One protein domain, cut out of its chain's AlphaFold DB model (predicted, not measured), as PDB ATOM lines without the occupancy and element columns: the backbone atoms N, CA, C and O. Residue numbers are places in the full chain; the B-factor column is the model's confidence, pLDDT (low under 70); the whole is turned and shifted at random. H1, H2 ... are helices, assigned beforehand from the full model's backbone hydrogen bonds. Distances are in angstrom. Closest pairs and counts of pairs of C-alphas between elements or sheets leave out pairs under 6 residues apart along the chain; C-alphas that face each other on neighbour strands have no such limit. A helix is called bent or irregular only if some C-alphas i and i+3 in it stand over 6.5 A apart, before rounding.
ATOM      1  N   TYR A  57      42.533 -18.974  -8.368       85.81
ATOM      2  CA  TYR A  57      41.259 -19.221  -7.676       85.81
ATOM      3  C   TYR A  57      41.395 -20.143  -6.453       85.81
ATOM      4  O   TYR A  57      40.577 -20.110  -5.534       85.81
ATOM      5  N   ASP A  58      42.465 -20.925  -6.389       87.19
ATOM      6  CA  ASP A  58      42.876 -21.675  -5.204       87.19
ATOM      7  C   ASP A  58      43.178 -20.762  -4.000       87.19
ATOM      8  O   ASP A  58      42.905 -21.136  -2.860       87.19
ATOM      9  N   LEU A  59      43.646 -19.533  -4.237       89.31
ATOM     10  CA  LEU A  59      43.835 -18.521  -3.190       89.31
ATOM     11  C   LEU A  59      42.507 -18.060  -2.575       89.31
ATOM     12  O   LEU A  59      42.438 -17.747  -1.385       89.31
ATOM     13  N   VAL A  60      41.434 -18.030  -3.371       90.06
ATOM     14  CA  VAL A  60      40.084 -17.697  -2.892       90.06
ATOM     15  C   VAL A  60      39.552 -18.810  -1.992       90.06
ATOM     16  O   VAL A  60      38.950 -18.530  -0.957       90.06
ATOM     17  N   PHE A  61      39.833 -20.070  -2.328       89.44
ATOM     18  CA  PHE A  61      39.474 -21.202  -1.476       89.44
ATOM     19  C   PHE A  61      40.099 -21.093  -0.070       89.44
ATOM     20  O   PHE A  61      39.437 -21.383   0.929       89.44
ATOM     21  N   ASP A  62      41.320 -20.569   0.043       90.00
ATOM     22  CA  ASP A  62      41.954 -20.313   1.345       90.00
ATOM     23  C   ASP A  62      41.269 -19.237   2.167       90.00
ATOM     24  O   ASP A  62      41.133 -19.374   3.392       90.00
ATOM     25  N   ASN A  63      40.795 -18.184   1.503       93.56
ATOM     26  CA  ASN A  63      39.959 -17.179   2.145       93.56
ATOM     27  C   ASN A  63      38.671 -17.828   2.664       93.56
ATOM     28  O   ASN A  63      38.257 -17.545   3.781       93.56
ATOM     29  N   TRP A  64      38.068 -18.768   1.927       93.38
ATOM     30  CA  TRP A  64      36.863 -19.456   2.402       93.38
ATOM     31  C   TRP A  64      37.112 -20.254   3.680       93.38
ATOM     32  O   TRP A  64      36.361 -20.112   4.648       93.38
ATOM     33  N   LEU A  65      38.188 -21.042   3.717       91.94
ATOM     34  CA  LEU A  65      38.530 -21.864   4.880       91.94
ATOM     35  C   LEU A  65      38.987 -21.036   6.089       91.94
ATOM     36  O   LEU A  65      38.712 -21.386   7.240       91.94
ATOM     37  N   SER A  66      39.745 -19.961   5.874       95.00
ATOM     38  CA  SER A  66      40.153 -19.057   6.959       95.00
ATOM     39  C   SER A  66      38.990 -18.189   7.444       95.00
ATOM     40  O   SER A  66      38.751 -18.123   8.651       95.00
ATOM     41  N   GLY A  67      38.213 -17.618   6.526       96.25
ATOM     42  CA  GLY A  67      37.022 -16.821   6.797       96.25
ATOM     43  C   GLY A  67      35.965 -17.586   7.587       96.25
ATOM     44  O   GLY A  67      35.464 -17.074   8.587       96.25
ATOM     45  N   GLU A  68      35.690 -18.846   7.228       96.81
ATOM     46  CA  GLU A  68      34.784 -19.710   7.994       96.81
ATOM     47  C   GLU A  68      35.245 -19.859   9.448       96.81
ATOM     48  O   GLU A  68      34.469 -19.632  10.381       96.81
ATOM     49  N   ARG A  69      36.523 -20.199   9.659       97.44
ATOM     50  CA  ARG A  69      37.088 -20.369  11.007       97.44
ATOM     51  C   ARG A  69      36.960 -19.090  11.830       97.44
ATOM     52  O   ARG A  69      36.578 -19.160  13.002       97.44
ATOM     53  N   THR A  70      37.253 -17.938  11.231       97.81
ATOM     54  CA  THR A  70      37.169 -16.639  11.905       97.81
ATOM     55  C   THR A  70      35.725 -16.289  12.251       97.81
ATOM     56  O   THR A  70      35.424 -16.082  13.428       97.81
ATOM     57  N   VAL A  71      34.806 -16.327  11.280       98.00
ATOM     58  CA  VAL A  71      33.392 -15.989  11.504       98.00
ATOM     59  C   VAL A  71      32.764 -16.907  12.551       98.00
ATOM     60  O   VAL A  71      32.105 -16.431  13.475       98.00
ATOM     61  N   LEU A  72      32.992 -18.222  12.474       98.25
ATOM     62  CA  LEU A  72      32.428 -19.163  13.446       98.25
ATOM     63  C   LEU A  72      32.990 -18.956  14.859       98.25
ATOM     64  O   LEU A  72      32.262 -19.147  15.840       98.25
ATOM     65  N   LYS A  73      34.262 -18.563  14.992       98.50
ATOM     66  CA  LYS A  73      34.884 -18.239  16.285       98.50
ATOM     67  C   LYS A  73      34.294 -16.962  16.886       98.50
ATOM     68  O   LYS A  73      33.950 -16.954  18.075       98.50
ATOM     69  N   GLU A  74      34.177 -15.904  16.089       98.31
ATOM     70  CA  GLU A  74      33.605 -14.623  16.513       98.31
ATOM     71  C   GLU A  74      32.136 -14.788  16.913       98.31
ATOM     72  O   GLU A  74      31.756 -14.445  18.035       98.31
ATOM     73  N   TYR A  75      31.343 -15.445  16.064       98.50
ATOM     74  CA  TYR A  75      29.919 -15.655  16.306       98.50
ATOM     75  C   TYR A  75      29.654 -16.508  17.547       98.50
ATOM     76  O   TYR A  75      28.749 -16.217  18.330       98.50
ATOM     77  N   ARG A  76      30.468 -17.546  17.786       98.44
ATOM     78  CA  ARG A  76      30.384 -18.351  19.014       98.44
ATOM     79  C   ARG A  76      30.632 -17.505  20.260       98.44
ATOM     80  O   ARG A  76      29.922 -17.645  21.256       98.44
ATOM     81  N   SER A  77      31.631 -16.626  20.200       98.38
ATOM     82  CA  SER A  77      31.965 -15.710  21.295       98.38
ATOM     83  C   SER A  77      30.828 -14.714  21.544       98.38
ATOM     84  O   SER A  77      30.442 -14.478  22.692       98.38
ATOM     85  N   TRP A  78      30.222 -14.198  20.473       98.38
ATOM     86  CA  TRP A  78      29.026 -13.362  20.540       98.38
ATOM     87  C   TRP A  78      27.829 -14.096  21.165       98.38
ATOM     88  O   TRP A  78      27.243 -13.586  22.121       98.38
ATOM     89  N   LEU A  79      27.512 -15.318  20.715       98.44
ATOM     90  CA  LEU A  79      26.428 -16.135  21.279       98.44
ATOM     91  C   LEU A  79      26.608 -16.346  22.785       98.44
ATOM     92  O   LEU A  79      25.651 -16.195  23.548       98.44
ATOM     93  N   ALA A  80      27.826 -16.666  23.228       98.31
ATOM     94  CA  ALA A  80      28.135 -16.832  24.644       98.31
ATOM     95  C   ALA A  80      27.880 -15.540  25.440       98.31
ATOM     96  O   ALA A  80      27.243 -15.578  26.497       98.31
ATOM     97  N   ARG A  81      28.310 -14.389  24.906       97.94
ATOM     98  CA  ARG A  81      28.127 -13.079  25.544       97.94
ATOM     99  C   ARG A  81      26.654 -12.691  25.657       97.94
ATOM    100  O   ARG A  81      26.196 -12.341  26.739       97.94
ATOM    101  N   VAL A  82      25.881 -12.833  24.582       98.06
ATOM    102  CA  VAL A  82      24.457 -12.468  24.599       98.06
ATOM    103  C   VAL A  82      23.638 -13.422  25.474       98.06
ATOM    104  O   VAL A  82      22.705 -12.994  26.159       98.06
ATOM    105  N   LYS A  83      24.006 -14.711  25.536       98.31
ATOM    106  CA  LYS A  83      23.424 -15.658  26.504       98.31
ATOM    107  C   LYS A  83      23.692 -15.228  27.948       98.31
ATOM    108  O   LYS A  83      22.804 -15.380  28.787       98.31
ATOM    109  N   GLN A  84      24.874 -14.681  28.237       97.81
ATOM    110  CA  GLN A  84      25.189 -14.136  29.556       97.81
ATOM    111  C   GLN A  84      24.342 -12.894  29.867       97.81
ATOM    112  O   GLN A  84      23.720 -12.847  30.926       97.81
ATOM    113  N   ASP A  85      24.219 -11.952  28.932       97.62
ATOM    114  CA  ASP A  85      23.369 -10.765  29.102       97.62
ATOM    115  C   ASP A  85      21.897 -11.139  29.334       97.62
ATOM    116  O   ASP A  85      21.211 -10.572  30.186       97.62
ATOM    117  N   TYR A  86      21.390 -12.148  28.620       97.81
ATOM    118  CA  TYR A  86      20.021 -12.640  28.785       97.81
ATOM    119  C   TYR A  86      19.725 -13.153  30.211       97.81
ATOM    120  O   TYR A  86      18.588 -13.044  30.701       97.81
ATOM    121  N   ARG A  87      20.732 -13.689  30.916       96.81
ATOM    122  CA  ARG A  87      20.573 -14.134  32.310       96.81
ATOM    123  C   ARG A  87      20.241 -12.966  33.239       96.81
ATOM    124  O   ARG A  87      19.449 -13.161  34.155       96.81
ATOM    125  N   THR A  88      20.754 -11.765  32.968       95.56
ATOM    126  CA  THR A  88      20.673 -10.609  33.878       95.56
ATOM    127  C   THR A  88      19.750  -9.481  33.400       95.56
ATOM    128  O   THR A  88      19.340  -8.657  34.211       95.56
ATOM    129  N   ILE A  89      19.338  -9.449  32.125       94.56
ATOM    130  CA  ILE A  89      18.556  -8.341  31.528       94.56
ATOM    131  C   ILE A  89      17.140  -8.124  32.120       94.56
ATOM    132  O   ILE A  89      16.479  -7.135  31.802       94.56
ATOM    133  N   GLY A  90      16.648  -9.025  32.977       93.75
ATOM    134  CA  GLY A  90      15.313  -8.939  33.581       93.75
ATOM    135  C   GLY A  90      14.171  -9.205  32.586       93.75
ATOM    136  O   GLY A  90      14.293 -10.055  31.699       93.75
ATOM    137  N   GLY A  91      13.044  -8.502  32.750       95.19
ATOM    138  CA  GLY A  91      11.883  -8.548  31.849       95.19
ATOM    139  C   GLY A  91      10.789  -9.557  32.222       95.19
ATOM    140  O   GLY A  91      11.018 -10.538  32.924       95.19
ATOM    141  N   SER A  92       9.573  -9.328  31.711       97.44
ATOM    142  CA  SER A  92       8.423 -10.210  31.953       97.44
ATOM    143  C   SER A  92       8.600 -11.592  31.312       97.44
ATOM    144  O   SER A  92       9.288 -11.737  30.297       97.44
ATOM    145  N   ARG A  93       7.905 -12.613  31.843       97.44
ATOM    146  CA  ARG A  93       7.936 -13.998  31.324       97.44
ATOM    147  C   ARG A  93       7.701 -14.066  29.811       97.44
ATOM    148  O   ARG A  93       8.413 -14.781  29.110       97.44
ATOM    149  N   LYS A  94       6.741 -13.287  29.293       97.75
ATOM    150  CA  LYS A  94       6.428 -13.214  27.854       97.75
ATOM    151  C   LYS A  94       7.629 -12.725  27.036       97.75
ATOM    152  O   LYS A  94       8.004 -13.381  26.067       97.75
ATOM    153  N   LYS A  95       8.255 -11.615  27.443       97.94
ATOM    154  CA  LYS A  95       9.406 -11.031  26.736       97.94
ATOM    155  C   LYS A  95      10.654 -11.912  26.852       97.94
ATOM    156  O   LYS A  95      11.317 -12.157  25.850       97.94
ATOM    157  N   ARG A  96      10.921 -12.492  28.029       97.75
ATOM    158  CA  ARG A  96      12.017 -13.463  28.214       97.75
ATOM    159  C   ARG A  96      11.851 -14.692  27.320       97.75
ATOM    160  O   ARG A  96      12.806 -15.116  26.678       97.75
ATOM    161  N   ASN A  97      10.629 -15.210  27.183       97.94
ATOM    162  CA  ASN A  97      10.338 -16.310  26.259       97.94
ATOM    163  C   ASN A  97      10.556 -15.943  24.781       97.94
ATOM    164  O   ASN A  97      10.913 -16.818  23.991       97.94
ATOM    165  N   MET A  98      10.353 -14.684  24.382       97.56
ATOM    166  CA  MET A  98      10.709 -14.228  23.031       97.56
ATOM    167  C   MET A  98      12.222 -14.282  22.810       97.56
ATOM    168  O   MET A  98      12.655 -14.870  21.823       97.56
ATOM    169  N   VAL A  99      13.014 -13.756  23.750       98.19
ATOM    170  CA  VAL A  99      14.484 -13.807  23.673       98.19
ATOM    171  C   VAL A  99      14.987 -15.246  23.651       98.19
ATOM    172  O   VAL A  99      15.784 -15.594  22.788       98.19
ATOM    173  N   ARG A 100      14.472 -16.111  24.534       98.31
ATOM    174  CA  ARG A 100      14.845 -17.532  24.578       98.31
ATOM    175  C   ARG A 100      14.646 -18.221  23.227       98.31
ATOM    176  O   ARG A 100      15.508 -18.977  22.798       98.31
ATOM    177  N   ARG A 101      13.522 -17.955  22.553       97.75
ATOM    178  CA  ARG A 101      13.240 -18.510  21.220       97.75
ATOM    179  C   ARG A 101      14.159 -17.936  20.144       97.75
ATOM    180  O   ARG A 101      14.593 -18.689  19.284       97.75
ATOM    181  N   ALA A 102      14.464 -16.639  20.193       97.94
ATOM    182  CA  ALA A 102      15.406 -16.023  19.262       97.94
ATOM    183  C   ALA A 102      16.824 -16.600  19.423       97.94
ATOM    184  O   ALA A 102      17.450 -16.942  18.427       97.94
ATOM    185  N   LEU A 103      17.291 -16.776  20.664       98.25
ATOM    186  CA  LEU A 103      18.586 -17.396  20.966       98.25
ATOM    187  C   LEU A 103      18.651 -18.858  20.515       98.25
ATOM    188  O   LEU A 103      19.648 -19.247  19.921       98.25
ATOM    189  N   ALA A 104      17.595 -19.643  20.753       97.88
ATOM    190  CA  ALA A 104      17.537 -21.030  20.291       97.88
ATOM    191  C   ALA A 104      17.649 -21.117  18.761       97.88
ATOM    192  O   ALA A 104      18.477 -21.856  18.248       97.88
ATOM    193  N   LYS A 105      16.904 -20.281  18.026       96.56
ATOM    194  CA  LYS A 105      17.007 -20.223  16.557       96.56
ATOM    195  C   LYS A 105      18.390 -19.782  16.075       96.56
ATOM    196  O   LYS A 105      18.874 -20.297  15.075       96.56
ATOM    197  N   ALA A 106      19.018 -18.827  16.763       97.50
ATOM    198  CA  ALA A 106      20.368 -18.385  16.428       97.50
ATOM    199  C   ALA A 106      21.405 -19.499  16.637       97.50
ATOM    200  O   ALA A 106      22.324 -19.636  15.835       97.50
ATOM    201  N   GLU A 107      21.243 -20.312  17.680       98.19
ATOM    202  CA  GLU A 107      22.085 -21.480  17.941       98.19
ATOM    203  C   GLU A 107      21.862 -22.599  16.917       98.19
ATOM    204  O   GLU A 107      22.837 -23.139  16.401       98.19
ATOM    205  N   ASP A 108      20.610 -22.880  16.550       97.38
ATOM    206  CA  ASP A 108      20.281 -23.838  15.488       97.38
ATOM    207  C   ASP A 108      20.928 -23.430  14.156       97.38
ATOM    208  O   ASP A 108      21.596 -24.236  13.513       97.38
ATOM    209  N   ASN A 109      20.783 -22.160  13.757       96.88
ATOM    210  CA  ASN A 109      21.388 -21.644  12.529       96.88
ATOM    211  C   ASN A 109      22.925 -21.633  12.596       96.88
ATOM    212  O   ASN A 109      23.575 -21.928  11.596       96.88
ATOM    213  N   TYR A 110      23.519 -21.327  13.755       97.69
ATOM    214  CA  TYR A 110      24.969 -21.425  13.947       97.69
ATOM    215  C   TYR A 110      25.473 -22.862  13.757       97.69
ATOM    216  O   TYR A 110      26.440 -23.075  13.027       97.69
ATOM    217  N   ASN A 111      24.808 -23.845  14.372       96.94
ATOM    218  CA  ASN A 111      25.178 -25.254  14.233       96.94
ATOM    219  C   ASN A 111      24.988 -25.739  12.794       96.94
ATOM    220  O   ASN A 111      25.886 -26.378  12.256       96.94
ATOM    221  N   PHE A 112      23.887 -25.350  12.146       94.88
ATOM    222  CA  PHE A 112      23.638 -25.649  10.739       94.88
ATOM    223  C   PHE A 112      24.762 -25.133   9.834       94.88
ATOM    224  O   PHE A 112      25.266 -25.873   8.997       94.88
ATOM    225  N   VAL A 113      25.197 -23.882  10.020       95.38
ATOM    226  CA  VAL A 113      26.304 -23.310   9.239       95.38
ATOM    227  C   VAL A 113      27.628 -24.014   9.539       95.38
ATOM    228  O   VAL A 113      28.373 -24.321   8.614       95.38
ATOM    229  N   ARG A 114      27.916 -24.295  10.815       95.06
ATOM    230  CA  ARG A 114      29.143 -24.980  11.247       95.06
ATOM    231  C   ARG A 114      29.243 -26.401  10.690       95.06
ATOM    232  O   ARG A 114      30.327 -26.829  10.325       95.06
ATOM    233  N   GLU A 115      28.142 -27.142  10.678       91.88
ATOM    234  CA  GLU A 115      28.102 -28.536  10.212       91.88
ATOM    235  C   GLU A 115      27.979 -28.623   8.691       91.88
ATOM    236  O   GLU A 115      28.500 -29.548   8.073       91.88
ATOM    237  N   GLY A 116      27.299 -27.650   8.083       89.12
ATOM    238  CA  GLY A 116      27.109 -27.561   6.642       89.12
ATOM    239  C   GLY A 116      28.296 -26.973   5.884       89.12
ATOM    240  O   GLY A 116      28.309 -27.110   4.665       89.12
ATOM    241  N   HIS A 117      29.262 -26.362   6.577       91.19
ATOM    242  CA  HIS A 117      30.413 -25.631   6.039       91.19
ATOM    243  C   HIS A 117      30.053 -24.452   5.120       91.19
ATOM    244  O   HIS A 117      29.247 -24.541   4.189       91.19
ATOM    245  N   MET A 118      30.691 -23.305   5.354       93.88
ATOM    246  CA  MET A 118      30.396 -22.082   4.602       93.88
ATOM    247  C   MET A 118      30.722 -22.158   3.099       93.88
ATOM    248  O   MET A 118      29.899 -21.647   2.336       93.88
ATOM    249  N   PRO A 119      31.818 -22.794   2.627       91.75
ATOM    250  CA  PRO A 119      32.166 -22.876   1.204       91.75
ATOM    251  C   PRO A 119      31.038 -23.369   0.288       91.75
ATOM    252  O   PRO A 119      30.945 -22.947  -0.862       91.75
ATOM    253  N   HIS A 120      30.121 -24.202   0.791       91.00
ATOM    254  CA  HIS A 120      28.979 -24.665   0.001       91.00
ATOM    255  C   HIS A 120      27.982 -23.548  -0.344       91.00
ATOM    256  O   HIS A 120      27.262 -23.653  -1.346       91.00
ATOM    257  N   ASN A 121      27.877 -22.518   0.505       93.38
ATOM    258  CA  ASN A 121      27.073 -21.321   0.269       93.38
ATOM    259  C   ASN A 121      27.388 -20.191   1.273       93.38
ATOM    260  O   ASN A 121      26.643 -19.964   2.232       93.38
ATOM    261  N   ILE A 122      28.462 -19.445   1.016       93.06
ATOM    262  CA  ILE A 122      28.935 -18.372   1.905       93.06
ATOM    263  C   ILE A 122      27.856 -17.301   2.087       93.06
ATOM    264  O   ILE A 122      27.530 -16.935   3.213       93.06
ATOM    265  N   ARG A 123      27.228 -16.851   0.993       90.88
ATOM    266  CA  ARG A 123      26.180 -15.820   1.035       90.88
ATOM    267  C   ARG A 123      25.007 -16.231   1.927       90.88
ATOM    268  O   ARG A 123      24.540 -15.425   2.730       90.88
ATOM    269  N   TYR A 124      24.540 -17.474   1.813       93.44
ATOM    270  CA  TYR A 124      23.461 -17.971   2.666       93.44
ATOM    271  C   TYR A 124      23.894 -18.077   4.129       93.44
ATOM    272  O   TYR A 124      23.153 -17.665   5.017       93.44
ATOM    273  N   ALA A 125      25.106 -18.563   4.390       95.19
ATOM    274  CA  ALA A 125      25.634 -18.661   5.743       95.19
ATOM    275  C   ALA A 125      25.733 -17.283   6.427       95.19
ATOM    276  O   ALA A 125      25.240 -17.110   7.544       95.19
ATOM    277  N   LEU A 126      26.280 -16.280   5.730       93.94
ATOM    278  CA  LEU A 126      26.334 -14.894   6.205       93.94
ATOM    279  C   LEU A 126      24.931 -14.329   6.464       93.94
ATOM    280  O   LEU A 126      24.701 -13.700   7.500       93.94
ATOM    281  N   TYR A 127      23.978 -14.588   5.564       93.06
ATOM    282  CA  TYR A 127      22.582 -14.184   5.738       93.06
ATOM    283  C   TYR A 127      21.958 -14.808   6.996       93.06
ATOM    284  O   TYR A 127      21.375 -14.088   7.809       93.06
ATOM    285  N   LEU A 128      22.115 -16.119   7.207       95.00
ATOM    286  CA  LEU A 128      21.568 -16.825   8.371       95.00
ATOM    287  C   LEU A 128      22.104 -16.271   9.692       95.00
ATOM    288  O   LEU A 128      21.328 -16.046  10.628       95.00
ATOM    289  N   LEU A 129      23.414 -16.036   9.774       96.50
ATOM    290  CA  LEU A 129      24.067 -15.543  10.984       96.50
ATOM    291  C   LEU A 129      23.676 -14.088  11.286       96.50
ATOM    292  O   LEU A 129      23.305 -13.783  12.425       96.50
ATOM    293  N   ASN A 130      23.655 -13.214  10.272       95.00
ATOM    294  CA  ASN A 130      23.224 -11.820  10.416       95.00
ATOM    295  C   ASN A 130      21.732 -11.708  10.770       95.00
ATOM    296  O   ASN A 130      21.362 -10.995  11.707       95.00
ATOM    297  N   ALA A 131      20.861 -12.460  10.089       94.69
ATOM    298  CA  ALA A 131      19.428 -12.473  10.384       94.69
ATOM    299  C   ALA A 131      19.151 -12.986  11.806       94.69
ATOM    300  O   ALA A 131      18.316 -12.429  12.523       94.69
ATOM    301  N   SER A 132      19.875 -14.017  12.243       96.56
ATOM    302  CA  SER A 132      19.810 -14.530  13.615       96.56
ATOM    303  C   SER A 132      20.239 -13.474  14.638       96.56
ATOM    304  O   SER A 132      19.503 -13.220  15.594       96.56
ATOM    305  N   ALA A 133      21.360 -12.784  14.399       97.06
ATOM    306  CA  ALA A 133      21.841 -11.715  15.272       97.06
ATOM    307  C   ALA A 133      20.829 -10.567  15.384       97.06
ATOM    308  O   ALA A 133      20.501 -10.127  16.490       97.06
ATOM    309  N   LYS A 134      20.233 -10.156  14.257       95.94
ATOM    310  CA  LYS A 134      19.209  -9.107  14.234       95.94
ATOM    311  C   LYS A 134      17.952  -9.489  15.014       95.94
ATOM    312  O   LYS A 134      17.396  -8.667  15.741       95.94
ATOM    313  N   ARG A 135      17.499 -10.743  14.905       96.62
ATOM    314  CA  ARG A 135      16.332 -11.237  15.659       96.62
ATOM    315  C   ARG A 135      16.595 -11.240  17.161       96.62
ATOM    316  O   ARG A 135      15.721 -10.833  17.929       96.62
ATOM    317  N   VAL A 136      17.786 -11.669  17.579       98.00
ATOM    318  CA  VAL A 136      18.192 -11.626  18.989       98.00
ATOM    319  C   VAL A 136      18.244 -10.179  19.483       98.00
ATOM    320  O   VAL A 136      17.714  -9.891  20.555       98.00
ATOM    321  N   GLU A 137      18.775  -9.248  18.685       97.69
ATOM    322  CA  GLU A 137      18.793  -7.818  19.016       97.69
ATOM    323  C   GLU A 137      17.394  -7.256  19.249       97.69
ATOM    324  O   GLU A 137      17.132  -6.674  20.305       97.69
ATOM    325  N   THR A 138      16.480  -7.471  18.305       97.69
ATOM    326  CA  THR A 138      15.090  -7.022  18.427       97.69
ATOM    327  C   THR A 138      14.428  -7.586  19.686       97.69
ATOM    328  O   THR A 138      13.760  -6.855  20.422       97.69
ATOM    329  N   ALA A 139      14.644  -8.869  19.988       97.88
ATOM    330  CA  ALA A 139      14.077  -9.499  21.175       97.88
ATOM    331  C   ALA A 139      14.665  -8.927  22.480       97.88
ATOM    332  O   ALA A 139      13.919  -8.681  23.431       97.88
ATOM    333  N   MET A 140      15.976  -8.675  22.530       98.25
ATOM    334  CA  MET A 140      16.641  -8.070  23.692       98.25
ATOM    335  C   MET A 140      16.163  -6.628  23.916       98.25
ATOM    336  O   MET A 140      15.811  -6.255  25.040       98.25
ATOM    337  N   LYS A 141      16.038  -5.839  22.841       97.88
ATOM    338  CA  LYS A 141      15.513  -4.464  22.891       97.88
ATOM    339  C   LYS A 141      14.044  -4.396  23.315       97.88
ATOM    340  O   LYS A 141      13.640  -3.412  23.932       97.88
ATOM    341  N   ALA A 142      13.261  -5.453  23.085       97.44
ATOM    342  CA  ALA A 142      11.898  -5.550  23.607       97.44
ATOM    343  C   ALA A 142      11.851  -5.642  25.147       97.44
ATOM    344  O   ALA A 142      10.863  -5.214  25.754       97.44
ATOM    345  N   ILE A 143      12.896  -6.184  25.792       97.69
ATOM    346  CA  ILE A 143      13.061  -6.145  27.254       97.69
ATOM    347  C   ILE A 143      13.590  -4.778  27.686       97.69
ATOM    348  O   ILE A 143      12.950  -4.117  28.503       97.69
ATOM    349  N   LYS A 144      14.727  -4.355  27.127       97.19
ATOM    350  CA  LYS A 144      15.407  -3.103  27.476       97.19
ATOM    351  C   LYS A 144      15.765  -2.341  26.204       97.19
ATOM    352  O   LYS A 144      16.740  -2.671  25.541       97.19
ATOM    353  N   ARG A 145      15.015  -1.277  25.897       96.19
ATOM    354  CA  ARG A 145      15.190  -0.475  24.667       96.19
ATOM    355  C   ARG A 145      16.608   0.088  24.505       96.19
ATOM    356  O   ARG A 145      17.081   0.224  23.384       96.19
ATOM    357  N   THR A 146      17.287   0.378  25.616       95.75
ATOM    358  CA  THR A 146      18.664   0.897  25.661       95.75
ATOM    359  C   THR A 146      19.746  -0.186  25.631       95.75
ATOM    360  O   THR A 146      20.924   0.133  25.772       95.75
ATOM    361  N   TYR A 147      19.385  -1.465  25.482       96.12
ATOM    362  CA  TYR A 147      20.360  -2.545  25.361       96.12
ATOM    363  C   TYR A 147      21.243  -2.333  24.125       96.12
ATOM    364  O   TYR A 147      20.744  -2.180  23.007       96.12
ATOM    365  N   ARG A 148      22.561  -2.330  24.347       95.06
ATOM    366  CA  ARG A 148      23.577  -2.264  23.296       95.06
ATOM    367  C   ARG A 148      24.029  -3.683  22.981       95.06
ATOM    368  O   ARG A 148      24.614  -4.342  23.832       95.06
ATOM    369  N   MET A 149      23.713  -4.142  21.778       94.38
ATOM    370  CA  MET A 149      24.098  -5.468  21.308       94.38
ATOM    371  C   MET A 149      25.608  -5.495  21.023       94.38
ATOM    372  O   MET A 149      26.081  -4.611  20.308       94.38
ATOM    373  N   PRO A 150      26.376  -6.468  21.549       94.69
ATOM    374  CA  PRO A 150      27.748  -6.681  21.096       94.69
ATOM    375  C   PRO A 150      27.793  -7.060  19.608       94.69
ATOM    376  O   PRO A 150      26.874  -7.709  19.106       94.69
ATOM    377  N   SER A 151      28.881  -6.698  18.921       94.88
ATOM    378  CA  SER A 151      29.118  -7.106  17.527       94.88
ATOM    379  C   SER A 151      29.168  -8.640  17.411       94.88
ATOM    380  O   SER A 151      29.815  -9.274  18.253       94.88
ATOM    381  N   PRO A 152      28.507  -9.252  16.406       95.06
ATOM    382  CA  PRO A 152      28.610 -10.686  16.135       95.06
ATOM    383  C   PRO A 152      29.960 -11.117  15.541       95.06
ATOM    384  O   PRO A 152      30.194 -12.316  15.403       95.06
ATOM    385  N   GLY A 153      30.835 -10.159  15.224       94.81
ATOM    386  CA  GLY A 153      32.137 -10.372  14.598       94.81
ATOM    387  C   GLY A 153      32.350  -9.386  13.458       94.81
ATOM    388  O   GLY A 153      31.412  -9.107  12.710       94.81
ATOM    389  N   GLU A 154      33.566  -8.857  13.322       92.94
ATOM    390  CA  GLU A 154      33.890  -7.940  12.225       92.94
ATOM    391  C   GLU A 154      33.850  -8.663  10.881       92.94
ATOM    392  O   GLU A 154      33.384  -8.093   9.901       92.94
ATOM    393  N   SER A 155      34.222  -9.942  10.854       93.44
ATOM    394  CA  SER A 155      34.302 -10.754   9.633       93.44
ATOM    395  C   SER A 155      32.928 -11.096   9.041       93.44
ATOM    396  O   SER A 155      32.814 -11.489   7.881       93.44
ATOM    397  N   LEU A 156      31.861 -10.967   9.842       91.75
ATOM    398  CA  LEU A 156      30.479 -11.222   9.424       91.75
ATOM    399  C   LEU A 156      29.824  -9.996   8.766       91.75
ATOM    400  O   LEU A 156      28.804 -10.134   8.078       91.75
ATOM    401  N   LYS A 157      30.367  -8.801   9.010       89.25
ATOM    402  CA  LYS A 157      29.787  -7.557   8.515       89.25
ATOM    403  C   LYS A 157      29.806  -7.532   6.982       89.25
ATOM    404  O   LYS A 157      30.823  -7.928   6.405       89.25
ATOM    405  N   PRO A 158      28.725  -7.086   6.315       82.56
ATOM    406  CA  PRO A 158      28.668  -7.029   4.856       82.56
ATOM    407  C   PRO A 158      29.897  -6.362   4.224       82.56
ATOM    408  O   PRO A 158      30.471  -6.927   3.297       82.56
ATOM    409  N   GLU A 159      30.351  -5.245   4.793       80.38
ATOM    410  CA  GLU A 159      31.523  -4.475   4.366       80.38
ATOM    411  C   GLU A 159      32.846  -5.263   4.422       80.38
ATOM    412  O   GLU A 159      33.669  -5.150   3.519       80.38
ATOM    413  N   ASN A 160      33.026  -6.136   5.416       88.81
ATOM    414  CA  ASN A 160      34.274  -6.883   5.624       88.81
ATOM    415  C   ASN A 160      34.232  -8.295   5.029       88.81
ATOM    416  O   ASN A 160      35.271  -8.910   4.767       88.81
ATOM    417  N   SER A 161      33.032  -8.843   4.830       90.06
ATOM    418  CA  SER A 161      32.846 -10.211   4.341       90.06
ATOM    419  C   SER A 161      33.424 -10.413   2.935       90.06
ATOM    420  O   SER A 161      33.909 -11.500   2.616       90.06
ATOM    421  N   CYS A 162      33.466  -9.348   2.129       88.19
ATOM    422  CA  CYS A 162      34.091  -9.322   0.810       88.19
ATOM    423  C   CYS A 162      35.582  -9.678   0.881       88.19
ATOM    424  O   CYS A 162      36.029 -10.570   0.164       88.19
ATOM    425  N   VAL A 163      36.339  -9.039   1.776       89.88
ATOM    426  CA  VAL A 163      37.769  -9.325   1.990       89.88
ATOM    427  C   VAL A 163      37.951 -10.663   2.701       89.88
ATOM    428  O   VAL A 163      38.782 -11.468   2.295       89.88
ATOM    429  N   THR A 164      37.109 -10.945   3.696       93.19
ATOM    430  CA  THR A 164      37.170 -12.182   4.491       93.19
ATOM    431  C   THR A 164      37.080 -13.439   3.625       93.19
ATOM    432  O   THR A 164      37.806 -14.397   3.865       93.19
ATOM    433  N   PHE A 165      36.188 -13.451   2.629       92.38
ATOM    434  CA  PHE A 165      35.918 -14.648   1.832       92.38
ATOM    435  C   PHE A 165      36.443 -14.573   0.399       92.38
ATOM    436  O   PHE A 165      36.773 -15.606  -0.166       92.38
ATOM    437  N   CYS A 166      36.538 -13.401  -0.223       88.38
ATOM    438  CA  CYS A 166      36.814 -13.328  -1.663       88.38
ATOM    439  C   CYS A 166      38.088 -12.546  -1.982       88.38
ATOM    440  O   CYS A 166      38.923 -13.036  -2.739       88.38
ATOM    441  N   HIS A 167      38.256 -11.370  -1.380       88.06
ATOM    442  CA  HIS A 167      39.268 -10.389  -1.769       88.06
ATOM    443  C   HIS A 167      40.511 -10.334  -0.870       88.06
ATOM    444  O   HIS A 167      41.337  -9.449  -1.048       88.06
TER     445      HIS A 167
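What this domain is: This is residues 57 to 167 of the 222 residues of the protein "Cytochrome_C554 domain-containing protein" of candidate division Zixibacteria bacterium (UniProt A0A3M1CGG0). Three long helices, H1, H2 and H3, make an up-and-down bundle, each running against the one before; residues 144 to 157 then lead back to short H4, which packs on H1. The printed part has 111 residues, 88 of them in four named helices, in the order H1, H2, H3, H4, with no named strand; the class is all helix. The whole is compact, radius of gyration of the C-alphas 14.9 A, spanning 52 by 24 by 18 A.

Where its parts are: Find C-alpha 57 at (41.259, -19.221, -7.676); H1 runs 47.2 A to residue 88. H2, residues 93 to 116, spans 34.1 A; H3, residues 122 to 143, 32.3 A. H4, residues 158 to 167, ends at (39.268, -10.389, -1.769), only just irregular: C-alphas 164 and 167 are 6.8 A apart.

How they stand to each other: Look at the closest C-alphas. H2 and H3 touch as a hairpin, Ala 106 to Ser 132, 4.8 A. H1 touches H2 with residues 72 to 86 alone, also a hairpin, Leu 72 to Arg 114, 7.0 A. H1 touches H4 with residues 60 to 67 alone, Asn 63 to Phe 165, 4.8 A. O i to N i+4 pairs are within hydrogen-bond range throughout H2, and in 27 of 28 in H1, 17 of 18 in H3, 3 of 6 in H4.

The domain as a whole: C-alphas 57 and 92 are farthest apart, 52.2 A. The printed part has no cut, H3 to H4 is the long link, and no printed residue is under 70 in pLDDT.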